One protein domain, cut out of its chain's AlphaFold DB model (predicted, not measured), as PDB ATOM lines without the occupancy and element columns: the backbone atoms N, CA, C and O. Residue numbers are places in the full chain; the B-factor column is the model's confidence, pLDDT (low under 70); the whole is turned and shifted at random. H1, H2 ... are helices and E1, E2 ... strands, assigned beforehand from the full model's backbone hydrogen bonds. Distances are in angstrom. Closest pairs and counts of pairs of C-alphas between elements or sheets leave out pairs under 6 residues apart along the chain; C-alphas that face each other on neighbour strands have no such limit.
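Overview. This is residues 3 to 110 of the 573 residues of an uncharacterized protein of Actinomyces sp. CtC 72 (UniProt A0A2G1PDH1). A long helical hairpin, H1 and H2, has a small head at one end, where the two-stranded sheet of E1 and E2 and the short helix H3 pack on the last part of H2. The hairpin makes the rod's length, and its far end is the turn of residues 39 to 47. The 108 printed residues hold three named helices and two named strands, in the order E1, H1, H2, E2, H3; the sheet is antiparallel and the class is mostly helix. The whole is only just loose, close to extended, with a radius of gyration of the C-alphas of 19.3 A and spans of 61 by 27 by 16 A.

Arrangement. E1, residues 3 to 6, and E2, residues 90 to 94, are antiparallel neighbours at 150 degrees, with N 6 and O 90 at 2.8 A and N 4 and O 92 at 3.0 A, within hydrogen-bond range. H1, residues 8 to 38, touches H2, residues 48 to 78, at a shallow tilt of 19 degrees, opposite ways, as a hairpin; their closest C-alphas, of Lys 22 and Ala 56, are 5.9 A apart. The closest C-alphas of H2 and E2, of Ala 73 and Tyr 92, are 4.1 A apart. H3, residues 102 to 108, touches H2 at residues 65 to 72 alone, at a shallow tilt of 17 degrees, the same way; their closest C-alphas, of Ala 72 and Thr 106, are 5.2 A apart. H1 and H3 are apart. In H1, H2 and H3 every O i to N i+4 pair is within hydrogen-bond range.

Along the chain. E1 begins at C-alpha 3 (117.868, 125.322, 117.124). H1 is 44.8 A long and H2 44.7 A; H1 ends at C-alpha 38 (142.627, 146.592, 74.387). E2 measures 13.8 A, H3 10.2 A and E1 9.8 A from first to last C-alpha. H3 ends at C-alpha 108 (129.154, 124.614, 119.604).

Size, cuts and confidence. The two C-alphas farthest apart, of Asp 40 and Ala 86, are 61.6 A from each other. The printed part has no cut, and the link from H2 to E2, 11 residues, is long. The mean pLDDT of the printed part is 91.7; residues 46 to 50 are under 70.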
ATOM      1  N   TYR A   3     117.615 126.243 118.235       92.44
ATOM      2  CA  TYR A   3     117.868 125.322 117.124       92.44
ATOM      3  C   TYR A   3     117.533 126.021 115.811       92.44
ATOM      4  O   TYR A   3     116.454 126.604 115.685       92.44
ATOM      5  N   VAL A   4     118.446 125.954 114.846       93.62
ATOM      6  CA  VAL A   4     118.247 126.525 113.511       93.62
ATOM      7  C   VAL A   4     118.165 125.382 112.509       93.62
ATOM      8  O   VAL A   4     119.177 124.758 112.194       93.62
ATOM      9  N   SER A   5     116.950 125.086 112.052       94.31
ATOM     10  CA  SER A   5     116.687 124.026 111.074       94.31
ATOM     11  C   SER A   5     116.875 124.521 109.646       94.31
ATOM     12  O   SER A   5     116.478 125.640 109.312       94.31
ATOM     13  N   LEU A   6     117.445 123.668 108.802       95.62
ATOM     14  CA  LEU A   6     117.674 123.932 107.393       95.62
ATOM     15  C   LEU A   6     117.513 122.665 106.544       95.62
ATOM     16  O   LEU A   6     117.738 121.544 107.000       95.62
ATOM     17  N   ASP A   7     117.134 122.876 105.287       96.25
ATOM     18  CA  ASP A   7     117.220 121.874 104.228       96.25
ATOM     19  C   ASP A   7     118.669 121.838 103.722       96.25
ATOM     20  O   ASP A   7     119.146 122.811 103.134       96.25
ATOM     21  N   ALA A   8     119.383 120.745 104.002       95.56
ATOM     22  CA  ALA A   8     120.807 120.630 103.702       95.56
ATOM     23  C   ALA A   8     121.096 120.764 102.201       95.56
ATOM     24  O   ALA A   8     122.025 121.475 101.816       95.56
ATOM     25  N   ASP A   9     120.276 120.116 101.373       96.00
ATOM     26  CA  ASP A   9     120.439 120.110  99.921       96.00
ATOM     27  C   ASP A   9     120.040 121.467  99.340       96.00
ATOM     28  O   ASP A   9     120.746 122.022  98.496       96.00
ATOM     29  N   GLY A  10     118.949 122.051  99.846       97.19
ATOM     30  CA  GLY A  10     118.507 123.386  99.448       97.19
ATOM     31  C   GLY A  10     119.526 124.483  99.781       97.19
ATOM     32  O   GLY A  10     119.773 125.368  98.961       97.19
ATOM     33  N   VAL A  11     120.151 124.429 100.962       97.38
ATOM     34  CA  VAL A  11     121.207 125.382 101.342       97.38
ATOM     35  C   VAL A  11     122.470 125.167 100.508       97.38
ATOM     36  O   VAL A  11     123.061 126.156 100.075       97.38
ATOM     37  N   GLN A  12     122.855 123.917 100.227       98.06
ATOM     38  CA  GLN A  12     123.990 123.630  99.346       98.06
ATOM     39  C   GLN A  12     123.762 124.194  97.935       98.06
ATOM     40  O   GLN A  12     124.630 124.882  97.412       98.06
ATOM     41  N   ASP A  13     122.574 124.007  97.351       98.06
ATOM     42  CA  ASP A  13     122.226 124.556  96.030       98.06
ATOM     43  C   ASP A  13     122.284 126.097  95.995       98.06
ATOM     44  O   ASP A  13     122.726 126.690  95.008       98.06
ATOM     45  N   ILE A  14     121.889 126.770  97.082       98.06
ATOM     46  CA  ILE A  14     122.042 128.227  97.209       98.06
ATOM     47  C   ILE A  14     123.525 128.614  97.258       98.06
ATOM     48  O   ILE A  14     123.926 129.537  96.547       98.06
ATOM     49  N   ILE A  15     124.330 127.925  98.070       98.31
ATOM     50  CA  ILE A  15     125.777 128.163  98.184       98.31
ATOM     51  C   ILE A  15     126.458 128.005  96.819       98.31
ATOM     52  O   ILE A  15     127.206 128.894  96.399       98.31
ATOM     53  N   ASP A  16     126.147 126.932  96.095       98.00
ATOM     54  CA  ASP A  16     126.722 126.636  94.783       98.00
ATOM     55  C   ASP A  16     126.363 127.736  93.765       98.00
ATOM     56  O   ASP A  16     127.238 128.268  93.079       98.00
ATOM     57  N   LYS A  17     125.096 128.175  93.729       98.12
ATOM     58  CA  LYS A  17     124.635 129.267  92.846       98.12
ATOM     59  C   LYS A  17     125.259 130.618  93.178       98.12
ATOM     60  O   LYS A  17     125.560 131.394  92.269       98.12
ATOM     61  N   LEU A  18     125.426 130.936  94.463       97.69
ATOM     62  CA  LEU A  18     126.093 132.171  94.887       97.69
ATOM     63  C   LEU A  18     127.575 132.150  94.498       97.69
ATOM     64  O   LEU A  18     128.100 133.175  94.057       97.69
ATOM     65  N   THR A  19     128.218 130.986  94.598       96.81
ATOM     66  CA  THR A  19     129.607 130.774  94.173       96.81
ATOM     67  C   THR A  19     129.751 130.955  92.661       96.81
ATOM     68  O   THR A  19     130.567 131.765  92.224       96.81
ATOM     69  N   GLU A  20     128.891 130.323  91.855       96.62
ATOM     70  CA  GLU A  20     128.884 130.497  90.394       96.62
ATOM     71  C   GLU A  20     128.636 131.964  89.996       96.62
ATOM     72  O   GLU A  20     129.313 132.511  89.119       96.62
ATOM     73  N   TYR A  21     127.701 132.644  90.667       95.12
ATOM     74  CA  TYR A  21     127.424 134.059  90.415       95.12
ATOM     75  C   TYR A  21     128.626 134.960  90.735       95.12
ATOM     76  O   TYR A  21     128.909 135.898  89.973       95.12
ATOM     77  N   LYS A  22     129.346 134.685  91.832       94.06
ATOM     78  CA  LYS A  22     130.592 135.381  92.188       94.06
ATOM     79  C   LYS A  22     131.628 135.215  91.072       94.06
ATOM     80  O   LYS A  22     132.089 136.219  90.528       94.06
ATOM     81  N   GLU A  23     131.922 133.976  90.678       91.75
ATOM     82  CA  GLU A  23     132.916 133.654  89.642       91.75
ATOM     83  C   GLU A  23     132.562 134.277  88.281       91.75
ATOM     84  O   GLU A  23     133.415 134.850  87.588       91.75
ATOM     85  N   GLN A  24     131.282 134.232  87.894       91.56
ATOM     86  CA  GLN A  24     130.803 134.858  86.662       91.56
ATOM     87  C   GLN A  24     130.937 136.385  86.709       91.56
ATOM     88  O   GLN A  24     131.277 137.009  85.695       91.56
ATOM     89  N   SER A  25     130.680 136.998  87.865       87.75
ATOM     90  CA  SER A  25     130.818 138.444  88.061       87.75
ATOM     91  C   SER A  25     132.278 138.887  87.955       87.75
ATOM     92  O   SER A  25     132.566 139.863  87.255       87.75
ATOM     93  N   GLU A  26     133.204 138.141  88.563       87.94
ATOM     94  CA  GLU A  26     134.652 138.369  88.458       87.94
ATOM     95  C   GLU A  26     135.134 138.227  87.008       87.94
ATOM     96  O   GLU A  26     135.734 139.153  86.457       87.94
ATOM     97  N   THR A  27     134.760 137.138  86.333       89.44
ATOM     98  CA  THR A  27     135.106 136.891  84.920       89.44
ATOM     99  C   THR A  27     134.578 137.994  83.992       89.44
ATOM    100  O   THR A  27     135.271 138.472  83.083       89.44
ATOM    101  N   SER A  28     133.336 138.435  84.210       88.06
ATOM    102  CA  SER A  28     132.719 139.514  83.430       88.06
ATOM    103  C   SER A  28     133.459 140.834  83.635       88.06
ATOM    104  O   SER A  28     133.709 141.571  82.675       88.06
ATOM    105  N   TRP A  29     133.856 141.122  84.875       84.62
ATOM    106  CA  TRP A  29     134.635 142.306  85.214       84.62
ATOM    107  C   TRP A  29     136.030 142.297  84.571       84.62
ATOM    108  O   TRP A  29     136.443 143.295  83.964       84.62
ATOM    109  N   GLU A  30     136.743 141.173  84.636       86.31
ATOM    110  CA  GLU A  30     138.037 140.996  83.970       86.31
ATOM    111  C   GLU A  30     137.929 141.203  82.460       86.31
ATOM    112  O   GLU A  30     138.782 141.861  81.849       86.31
ATOM    113  N   THR A  31     136.847 140.706  81.858       89.56
ATOM    114  CA  THR A  31     136.562 140.867  80.429       89.56
ATOM    115  C   THR A  31     136.346 142.335  80.064       89.56
ATOM    116  O   THR A  31     136.942 142.824  79.097       89.56
ATOM    117  N   VAL A  32     135.541 143.074  80.837       87.94
ATOM    118  CA  VAL A  32     135.311 144.516  80.628       87.94
ATOM    119  C   VAL A  32     136.613 145.302  80.767       87.94
ATOM    120  O   VAL A  32     136.938 146.112  79.895       87.94
ATOM    121  N   THR A  33     137.394 145.033  81.813       86.25
ATOM    122  CA  THR A  33     138.668 145.720  82.071       86.25
ATOM    123  C   THR A  33     139.685 145.440  80.967       86.25
ATOM    124  O   THR A  33     140.317 146.363  80.443       86.25
ATOM    125  N   SER A  34     139.802 144.179  80.552       88.06
ATOM    126  CA  SER A  34     140.693 143.762  79.467       88.06
ATOM    127  C   SER A  34     140.288 144.381  78.133       88.06
ATOM    128  O   SER A  34     141.151 144.868  77.404       88.06
ATOM    129  N   THR A  35     138.988 144.428  77.832       91.62
ATOM    130  CA  THR A  35     138.462 145.041  76.604       91.62
ATOM    131  C   THR A  35     138.706 146.546  76.593       91.62
ATOM    132  O   THR A  35     139.176 147.076  75.591       91.62
ATOM    133  N   ASN A  36     138.470 147.229  77.716       90.06
ATOM    134  CA  ASN A  36     138.759 148.655  77.852       90.06
ATOM    135  C   ASN A  36     140.247 148.941  77.608       90.06
ATOM    136  O   ASN A  36     140.578 149.856  76.863       90.06
ATOM    137  N   ARG A  37     141.148 148.112  78.151       88.31
ATOM    138  CA  ARG A  37     142.594 148.211  77.895       88.31
ATOM    139  C   ARG A  37     142.953 147.963  76.427       88.31
ATOM    140  O   ARG A  37     143.776 148.686  75.885       88.31
ATOM    141  N   ILE A  38     142.367 146.942  75.796       93.06
ATOM    142  CA  ILE A  38     142.627 146.592  74.387       93.06
ATOM    143  C   ILE A  38     142.177 147.708  73.433       93.06
ATOM    144  O   ILE A  38     142.782 147.885  72.383       93.06
ATOM    145  N   GLN A  39     141.130 148.452  73.790       92.81
ATOM    146  CA  GLN A  39     140.562 149.526  72.969       92.81
ATOM    147  C   GLN A  39     141.143 150.918  73.290       92.81
ATOM    148  O   GLN A  39     140.507 151.922  72.985       92.81
ATOM    149  N   ASP A  40     142.323 150.987  73.918       91.38
ATOM    150  CA  ASP A  40     142.991 152.234  74.327       91.38
ATOM    151  C   ASP A  40     142.182 153.096  75.321       91.38
ATOM    152  O   ASP A  40     142.180 154.324  75.261       91.38
ATOM    153  N   TYR A  41     141.534 152.442  76.291       89.94
ATOM    154  CA  TYR A  41     140.814 153.056  77.417       89.94
ATOM    155  C   TYR A  41     139.667 154.005  77.004       89.94
ATOM    156  O   TYR A  41     139.638 155.161  77.435       89.94
ATOM    157  N   PRO A  42     138.674 153.540  76.213       91.56
ATOM    158  CA  PRO A  42     137.558 154.374  75.767       91.56
ATOM    159  C   PRO A  42     136.610 154.789  76.905       91.56
ATOM    160  O   PRO A  42     135.829 155.725  76.730       91.56
ATOM    161  N   ALA A  43     136.650 154.104  78.053       87.06
ATOM    162  CA  ALA A  43     135.867 154.419  79.244       87.06
ATOM    163  C   ALA A  43     136.745 154.546  80.503       87.06
ATOM    164  O   ALA A  43     137.717 153.807  80.691       87.06
ATOM    165  N   GLU A  44     136.357 155.449  81.410       84.75
ATOM    166  CA  GLU A  44     136.961 155.576  82.739       84.75
ATOM    167  C   GLU A  44     136.394 154.502  83.681       84.75
ATOM    168  O   GLU A  44     135.201 154.490  83.993       84.75
ATOM    169  N   LEU A  45     137.252 153.577  84.120       81.38
ATOM    170  CA  LEU A  45     136.883 152.461  85.002       81.38
ATOM    171  C   LEU A  45     137.474 152.577  86.420       81.38
ATOM    172  O   LEU A  45     137.208 151.719  87.266       81.38
ATOM    173  N   SER A  46     138.253 153.630  86.700       69.00
ATOM    174  CA  SER A  46     138.781 153.942  88.034       69.00
ATOM    175  C   SER A  46     137.634 154.052  89.047       69.00
ATOM    176  O   SER A  46     136.667 154.773  88.830       69.00
ATOM    177  N   GLY A  47     137.709 153.295  90.145       63.81
ATOM    178  CA  GLY A  47     136.673 153.240  91.188       63.81
ATOM    179  C   GLY A  47     135.646 152.115  91.014       63.81
ATOM    180  O   GLY A  47     135.338 151.443  91.992       63.81
ATOM    181  N   ARG A  48     135.201 151.805  89.785       63.88
ATOM    182  CA  ARG A  48     134.309 150.647  89.536       63.88
ATOM    183  C   ARG A  48     134.988 149.310  89.844       63.88
ATOM    184  O   ARG A  48     134.332 148.406  90.349       63.88
ATOM    185  N   SER A  49     136.299 149.227  89.600       62.47
ATOM    186  CA  SER A  49     137.111 148.056  89.958       62.47
ATOM    187  C   SER A  49     137.127 147.771  91.452       62.47
ATOM    188  O   SER A  49     137.142 146.610  91.843       62.47
ATOM    189  N   ASN A  50     137.131 148.821  92.276       67.94
ATOM    190  CA  ASN A  50     137.181 148.668  93.725       67.94
ATOM    191  C   ASN A  50     135.822 148.178  94.233       67.94
ATOM    192  O   ASN A  50     135.768 147.204  94.968       67.94
ATOM    193  N   THR A  51     134.723 148.752  93.734       76.94
ATOM    194  CA  THR A  51     133.362 148.353  94.123       76.94
ATOM    195  C   THR A  51     133.013 146.915  93.716       76.94
ATOM    196  O   THR A  51     132.409 146.192  94.500       76.94
ATOM    197  N   ALA A  52     133.401 146.465  92.515       75.12
ATOM    198  CA  ALA A  52     133.137 145.088  92.080       75.12
ATOM    199  C   ALA A  52     133.902 144.054  92.927       75.12
ATOM    200  O   ALA A  52     133.308 143.074  93.372       75.12
ATOM    201  N   GLY A  53     135.190 144.303  93.197       79.19
ATOM    202  CA  GLY A  53     135.998 143.443  94.066       79.19
ATOM    203  C   GLY A  53     135.514 143.439  95.520       79.19
ATOM    204  O   GLY A  53     135.432 142.380  96.132       79.19
ATOM    205  N   GLU A  54     135.119 144.596  96.060       84.81
ATOM    206  CA  GLU A  54     134.532 144.714  97.403       84.81
ATOM    207  C   GLU A  54     133.235 143.901  97.537       84.81
ATOM    208  O   GLU A  54     133.051 143.196  98.528       84.81
ATOM    209  N   HIS A  55     132.349 143.946  96.536       87.06
ATOM    210  CA  HIS A  55     131.117 143.155  96.548       87.06
ATOM    211  C   HIS A  55     131.369 141.653  96.386       87.06
ATOM    212  O   HIS A  55     130.699 140.869  97.056       87.06
ATOM    213  N   ALA A  56     132.330 141.248  95.551       87.88
ATOM    214  CA  ALA A  56     132.718 139.844  95.423       87.88
ATOM    215  C   ALA A  56     133.290 139.294  96.742       87.88
ATOM    216  O   ALA A  56     132.911 138.203  97.164       87.88
ATOM    217  N   ALA A  57     134.122 140.076  97.439       89.25
ATOM    218  CA  ALA A  57     134.666 139.712  98.747       89.25
ATOM    219  C   ALA A  57     133.587 139.660  99.849       89.25
ATOM    220  O   ALA A  57     133.598 138.768 100.700       89.25
ATOM    221  N   ALA A  58     132.629 140.594  99.833       92.00
ATOM    222  CA  ALA A  58     131.485 140.559 100.744       92.00
ATOM    223  C   ALA A  58     130.607 139.322 100.493       92.00
ATOM    224  O   ALA A  58     130.220 138.643 101.440       92.00
ATOM    225  N   LEU A  59     130.345 138.990  99.224       95.12
ATOM    226  CA  LEU A  59     129.598 137.791  98.851       95.12
ATOM    227  C   LEU A  59     130.329 136.510  99.275       95.12
ATOM    228  O   LEU A  59     129.704 135.611  99.821       95.12
ATOM    229  N   GLU A  60     131.645 136.439  99.088       95.50
ATOM    230  CA  GLU A  60     132.467 135.323  99.573       95.50
ATOM    231  C   GLU A  60     132.394 135.159 101.095       95.50
ATOM    232  O   GLU A  60     132.301 134.040 101.592       95.50
ATOM    233  N   THR A  61     132.371 136.267 101.841       96.06
ATOM    234  CA  THR A  61     132.191 136.233 103.300       96.06
ATOM    235  C   THR A  61     130.846 135.606 103.676       96.06
ATOM    236  O   THR A  61     130.803 134.744 104.553       96.06
ATOM    237  N   GLU A  62     129.761 135.975 102.991       96.19
ATOM    238  CA  GLU A  62     128.435 135.388 103.223       96.19
ATOM    239  C   GLU A  62     128.358 133.916 102.793       96.19
ATOM    240  O   GLU A  62     127.800 133.098 103.522       96.19
ATOM    241  N   ILE A  63     128.969 133.545 101.663       97.94
ATOM    242  CA  ILE A  63     129.067 132.146 101.212       97.94
ATOM    243  C   ILE A  63     129.762 131.290 102.278       97.94
ATOM    244  O   ILE A  63     129.219 130.269 102.694       97.94
ATOM    245  N   ASN A  64     130.913 131.736 102.788       97.38
ATOM    246  CA  ASN A  64     131.653 131.027 103.835       97.38
ATOM    247  C   ASN A  64     130.849 130.935 105.143       97.38
ATOM    248  O   ASN A  64     130.868 129.914 105.827       97.38
ATOM    249  N   SER A  65     130.112 131.995 105.478       96.94
ATOM    250  CA  SER A  65     129.223 132.061 106.641       96.94
ATOM    251  C   SER A  65     128.067 131.050 106.541       96.94
ATOM    252  O   SER A  65     127.729 130.393 107.532       96.94
ATOM    253  N   LEU A  66     127.477 130.888 105.351       97.56
ATOM    254  CA  LEU A  66     126.447 129.881 105.070       97.56
ATOM    255  C   LEU A  66     127.021 128.463 105.092       97.56
ATOM    256  O   LEU A  66     126.425 127.586 105.716       97.56
ATOM    257  N   GLN A  67     128.189 128.249 104.478       98.25
ATOM    258  CA  GLN A  67     128.861 126.950 104.474       98.25
ATOM    259  C   GLN A  67     129.186 126.492 105.899       98.25
ATOM    260  O   GLN A  67     128.848 125.370 106.261       98.25
ATOM    261  N   ALA A  68     129.722 127.375 106.748       97.69
ATOM    262  CA  ALA A  68     130.006 127.054 108.147       97.69
ATOM    263  C   ALA A  68     128.752 126.604 108.922       97.69
ATOM    264  O   ALA A  68     128.819 125.686 109.734       97.69
ATOM    265  N   ARG A  69     127.586 127.208 108.653       97.69
ATOM    266  CA  ARG A  69     126.312 126.808 109.280       97.69
ATOM    267  C   ARG A  69     125.765 125.499 108.731       97.69
ATOM    268  O   ARG A  69     125.219 124.706 109.495       97.69
ATOM    269  N   LEU A  70     125.909 125.267 107.428       98.00
ATOM    270  CA  LEU A  70     125.558 123.992 106.813       98.00
ATOM    271  C   LEU A  70     126.427 122.861 107.382       98.00
ATOM    272  O   LEU A  70     125.898 121.822 107.774       98.00
ATOM    273  N   ASP A  71     127.735 123.087 107.490       97.81
ATOM    274  CA  ASP A  71     128.684 122.135 108.068       97.81
ATOM    275  C   ASP A  71     128.406 121.906 109.555       97.81
ATOM    276  O   ASP A  71     128.418 120.761 110.003       97.81
ATOM    277  N   ALA A  72     128.061 122.955 110.309       98.00
ATOM    278  CA  ALA A  72     127.619 122.836 111.696       98.00
ATOM    279  C   ALA A  72     126.355 121.980 111.833       98.00
ATOM    280  O   ALA A  72     126.290 121.142 112.728       98.00
ATOM    281  N   ALA A  73     125.367 122.142 110.948       97.56
ATOM    282  CA  ALA A  73     124.148 121.336 110.988       97.56
ATOM    283  C   ALA A  73     124.424 119.869 110.636       97.56
ATOM    284  O   ALA A  73     123.899 118.969 111.293       97.56
ATOM    285  N   LYS A  74     125.271 119.623 109.627       96.44
ATOM    286  CA  LYS A  74     125.704 118.270 109.246       96.44
ATOM    287  C   LYS A  74     126.464 117.607 110.394       96.44
ATOM    288  O   LYS A  74     126.131 116.489 110.771       96.44
ATOM    289  N   ALA A  75     127.420 118.319 110.991       97.38
ATOM    290  CA  ALA A  75     128.217 117.823 112.105       97.38
ATOM    291  C   ALA A  75     127.369 117.537 113.348       97.38
ATOM    292  O   ALA A  75     127.514 116.482 113.960       97.38
ATOM    293  N   ALA A  76     126.441 118.433 113.687       96.19
ATOM    294  CA  ALA A  76     125.529 118.229 114.803       96.19
ATOM    295  C   ALA A  76     124.671 116.971 114.622       96.19
ATOM    296  O   ALA A  76     124.498 116.206 115.569       96.19
ATOM    297  N   ASN A  77     124.171 116.740 113.407       94.88
ATOM    298  CA  ASN A  77     123.357 115.574 113.088       94.88
ATOM    299  C   ASN A  77     124.173 114.271 113.128       94.88
ATOM    300  O   ASN A  77     123.800 113.313 113.801       94.88
ATOM    301  N   GLU A  78     125.317 114.258 112.448       94.50
ATOM    302  CA  GLU A  78     126.214 113.101 112.341       94.50
ATOM    303  C   GLU A  78     126.812 112.704 113.697       94.50
ATOM    304  O   GLU A  78     126.883 111.522 114.032       94.50
ATOM    305  N   GLY A  79     127.175 113.696 114.509       94.44
ATOM    306  CA  GLY A  79     127.676 113.520 115.867       94.44
ATOM    307  C   GLY A  79     126.595 113.243 116.916       94.44
ATOM    308  O   GLY A  79     126.923 113.087 118.089       94.44
ATOM    309  N   GLY A  80     125.313 113.202 116.539       92.50
ATOM    310  CA  GLY A  80     124.207 112.921 117.460       92.50
ATOM    311  C   GLY A  80     123.868 114.049 118.446       92.50
ATOM    312  O   GLY A  80     123.161 113.810 119.420       92.50
ATOM    313  N   ILE A  81     124.340 115.279 118.211       93.12
ATOM    314  CA  ILE A  81     123.938 116.476 118.977       93.12
ATOM    315  C   ILE A  81     122.491 116.849 118.635       93.12
ATOM    316  O   ILE A  81     121.714 117.269 119.497       93.12
ATOM    317  N   THR A  82     122.134 116.714 117.360       91.94
ATOM    318  CA  THR A  82     120.790 116.947 116.837       91.94
ATOM    319  C   THR A  82     120.308 115.730 116.054       91.94
ATOM    320  O   THR A  82     121.076 114.833 115.717       91.94
ATOM    321  N   MET A  83     119.004 115.680 115.783       85.69
ATOM    322  CA  MET A  83     118.374 114.612 115.005       85.69
ATOM    323  C   MET A  83     117.769 115.184 113.728       85.69
ATOM    324  O   MET A  83     117.402 116.360 113.676       85.69
ATOM    325  N   THR A  84     117.649 114.346 112.701       88.75
ATOM    326  CA  THR A  84     116.948 114.719 111.471       88.75
ATOM    327  C   THR A  84     115.460 114.832 111.769       88.75
ATOM    328  O   THR A  84     114.861 113.914 112.333       88.75
ATOM    329  N   GLY A  85     114.858 115.957 111.391       86.62
ATOM    330  CA  GLY A  85     113.418 116.153 111.480       86.62
ATOM    331  C   GLY A  85     112.658 115.146 110.617       86.62
ATOM    332  O   GLY A  85     113.181 114.605 109.644       86.62
ATOM    333  N   ALA A  86     111.385 114.908 110.939       87.75
ATOM    334  CA  ALA A  86     110.523 114.027 110.142       87.75
ATOM    335  C   ALA A  86     110.337 114.509 108.686       87.75
ATOM    336  O   ALA A  86     109.955 113.732 107.814       87.75
ATOM    337  N   ASP A  87     110.595 115.790 108.434       88.88
ATOM    338  CA  ASP A  87     110.602 116.448 107.128       88.88
ATOM    339  C   ASP A  87     111.957 116.368 106.400       88.88
ATOM    340  O   ASP A  87     112.083 116.893 105.296       88.88
ATOM    341  N   GLY A  88     112.957 115.703 106.988       90.50
ATOM    342  CA  GLY A  88     114.303 115.564 106.432       90.50
ATOM    343  C   GLY A  88     115.248 116.725 106.750       90.50
ATOM    344  O   GLY A  88     116.413 116.665 106.361       90.50
ATOM    345  N   MET A  89     114.794 117.765 107.458       94.69
ATOM    346  CA  MET A  89     115.656 118.895 107.815       94.69
ATOM    347  C   MET A  89     116.673 118.516 108.892       94.69
ATOM    348  O   MET A  89     116.393 117.727 109.796       94.69
ATOM    349  N   ILE A  90     117.844 119.143 108.832       96.44
ATOM    350  CA  ILE A  90     118.879 119.054 109.865       96.44
ATOM    351  C   ILE A  90     118.991 120.391 110.589       96.44
ATOM    352  O   ILE A  90     118.610 121.430 110.048       96.44
ATOM    353  N   CYS A  91     119.505 120.395 111.814       95.38
ATOM    354  CA  CYS A  91     119.686 121.632 112.561       95.38
ATOM    355  C   CYS A  91     121.038 121.695 113.259       95.38
ATOM    356  O   CYS A  91     121.601 120.670 113.646       95.38
ATOM    357  N   TYR A  92     121.526 122.920 113.439       96.56
ATOM    358  CA  TYR A  92     122.623 123.213 114.352       96.56
ATOM    359  C   TYR A  92     122.092 123.911 115.604       96.56
ATOM    360  O   TYR A  92     121.006 124.507 115.618       96.56
ATOM    361  N   TRP A  93     122.866 123.800 116.673       93.38
ATOM    362  CA  TRP A  93     122.529 124.273 118.003       93.38
ATOM    363  C   TRP A  93     123.342 125.511 118.395       93.38
ATOM    364  O   TRP A  93     124.525 125.623 118.070       93.38
ATOM    365  N   LEU A  94     122.705 126.409 119.153       95.31
ATOM    366  CA  LEU A  94     123.354 127.512 119.856       95.31
ATOM    367  C   LEU A  94     122.873 127.596 121.321       95.31
ATOM    368  O   LEU A  94     121.664 127.486 121.597       95.31
ATOM    369  N   PRO A  95     123.790 127.843 122.281       94.31
ATOM    370  CA  PRO A  95     123.423 128.166 123.652       94.31
ATOM    371  C   PRO A  95     122.516 129.392 123.733       94.31
ATOM    372  O   PRO A  95     122.497 130.262 122.864       94.31
ATOM    373  N   GLU A  96     121.771 129.492 124.829       92.12
ATOM    374  CA  GLU A  96     120.959 130.678 125.074       92.12
ATOM    375  C   GLU A  96     121.822 131.935 125.222       92.12
ATOM    376  O   GLU A  96     122.790 131.943 125.977       92.12
ATOM    377  N   GLY A  97     121.457 132.995 124.499       90.06
ATOM    378  CA  GLY A  97     122.187 134.262 124.503       90.06
ATOM    379  C   GLY A  97     123.444 134.290 123.629       90.06
ATOM    380  O   GLY A  97     124.050 135.352 123.520       90.06
ATOM    381  N   ALA A  98     123.828 133.178 122.988       94.62
ATOM    382  CA  ALA A  98     124.894 133.181 121.991       94.62
ATOM    383  C   ALA A  98     124.408 133.834 120.686       94.62
ATOM    384  O   ALA A  98     123.297 133.566 120.223       94.62
ATOM    385  N   GLU A  99     125.245 134.683 120.089       94.81
ATOM    386  CA  GLU A  99     124.987 135.219 118.753       94.81
ATOM    387  C   GLU A  99     125.162 134.123 117.699       94.81
ATOM    388  O   GLU A  99     126.068 133.293 117.788       94.81
ATOM    389  N   ASP A 100     124.312 134.145 116.676       94.75
ATOM    390  CA  ASP A 100     124.445 133.277 115.514       94.75
ATOM    391  C   ASP A 100     125.558 133.808 114.601       94.75
ATOM    392  O   ASP A 100     125.322 134.571 113.664       94.75
ATOM    393  N   THR A 101     126.794 133.417 114.906       95.69
ATOM    394  CA  THR A 101     127.984 133.653 114.081       95.69
ATOM    395  C   THR A 101     128.501 132.328 113.524       95.69
ATOM    396  O   THR A 101     128.261 131.267 114.100       95.69
ATOM    397  N   ALA A 102     129.251 132.377 112.417       95.69
ATOM    398  CA  ALA A 102     129.867 131.183 111.834       95.69
ATOM    399  C   ALA A 102     130.799 130.467 112.832       95.69
ATOM    400  O   ALA A 102     130.769 129.248 112.937       95.69
ATOM    401  N   GLU A 103     131.573 131.230 113.610       96.44
ATOM    402  CA  GLU A 103     132.450 130.700 114.659       96.44
ATOM    403  C   GLU A 103     131.650 129.960 115.740       96.44
ATOM    404  O   GLU A 103     131.933 128.799 116.028       96.44
ATOM    405  N   ASN A 104     130.592 130.584 116.270       96.50
ATOM    406  CA  ASN A 104     129.754 129.965 117.294       96.50
ATOM    407  C   ASN A 104     129.053 128.705 116.768       96.50
ATOM    408  O   ASN A 104     129.034 127.690 117.463       96.50
ATOM    409  N   ALA A 105     128.517 128.742 115.542       96.56
ATOM    410  CA  ALA A 105     127.905 127.575 114.915       96.56
ATOM    411  C   ALA A 105     128.910 126.413 114.819       96.56
ATOM    412  O   ALA A 105     128.607 125.305 115.259       96.56
ATOM    413  N   THR A 106     130.130 126.666 114.346       96.81
ATOM    414  CA  THR A 106     131.181 125.645 114.227       96.81
ATOM    415  C   THR A 106     131.613 125.086 115.585       96.81
ATOM    416  O   THR A 106     131.651 123.867 115.772       96.81
ATOM    417  N   THR A 107     131.916 125.953 116.556       96.56
ATOM    418  CA  THR A 107     132.440 125.546 117.869       96.56
ATOM    419  C   THR A 107     131.415 124.755 118.676       96.56
ATOM    420  O   THR A 107     131.730 123.682 119.191       96.56
ATOM    421  N   TYR A 108     130.180 125.249 118.775       95.62
ATOM    422  CA  TYR A 108     129.154 124.614 119.604       95.62
ATOM    423  C   TYR A 108     128.641 123.293 119.027       95.62
ATOM    424  O   TYR A 108     128.219 122.423 119.786       95.62
ATOM    425  N   ASN A 109     128.745 123.110 117.710       97.06
ATOM    426  CA  ASN A 109     128.370 121.872 117.026       97.06
ATOM    427  C   ASN A 109     129.574 120.961 116.753       97.06
ATOM    428  O   ASN A 109     129.448 119.966 116.048       97.06
ATOM    429  N   GLN A 110     130.730 121.285 117.346       97.19
ATOM    430  CA  GLN A 110     131.926 120.442 117.384       97.19
ATOM    431  C   GLN A 110     132.404 119.979 115.999       97.19
ATOM    432  O   GLN A 110     132.883 118.855 115.845       97.19
TER     433      GLN A 110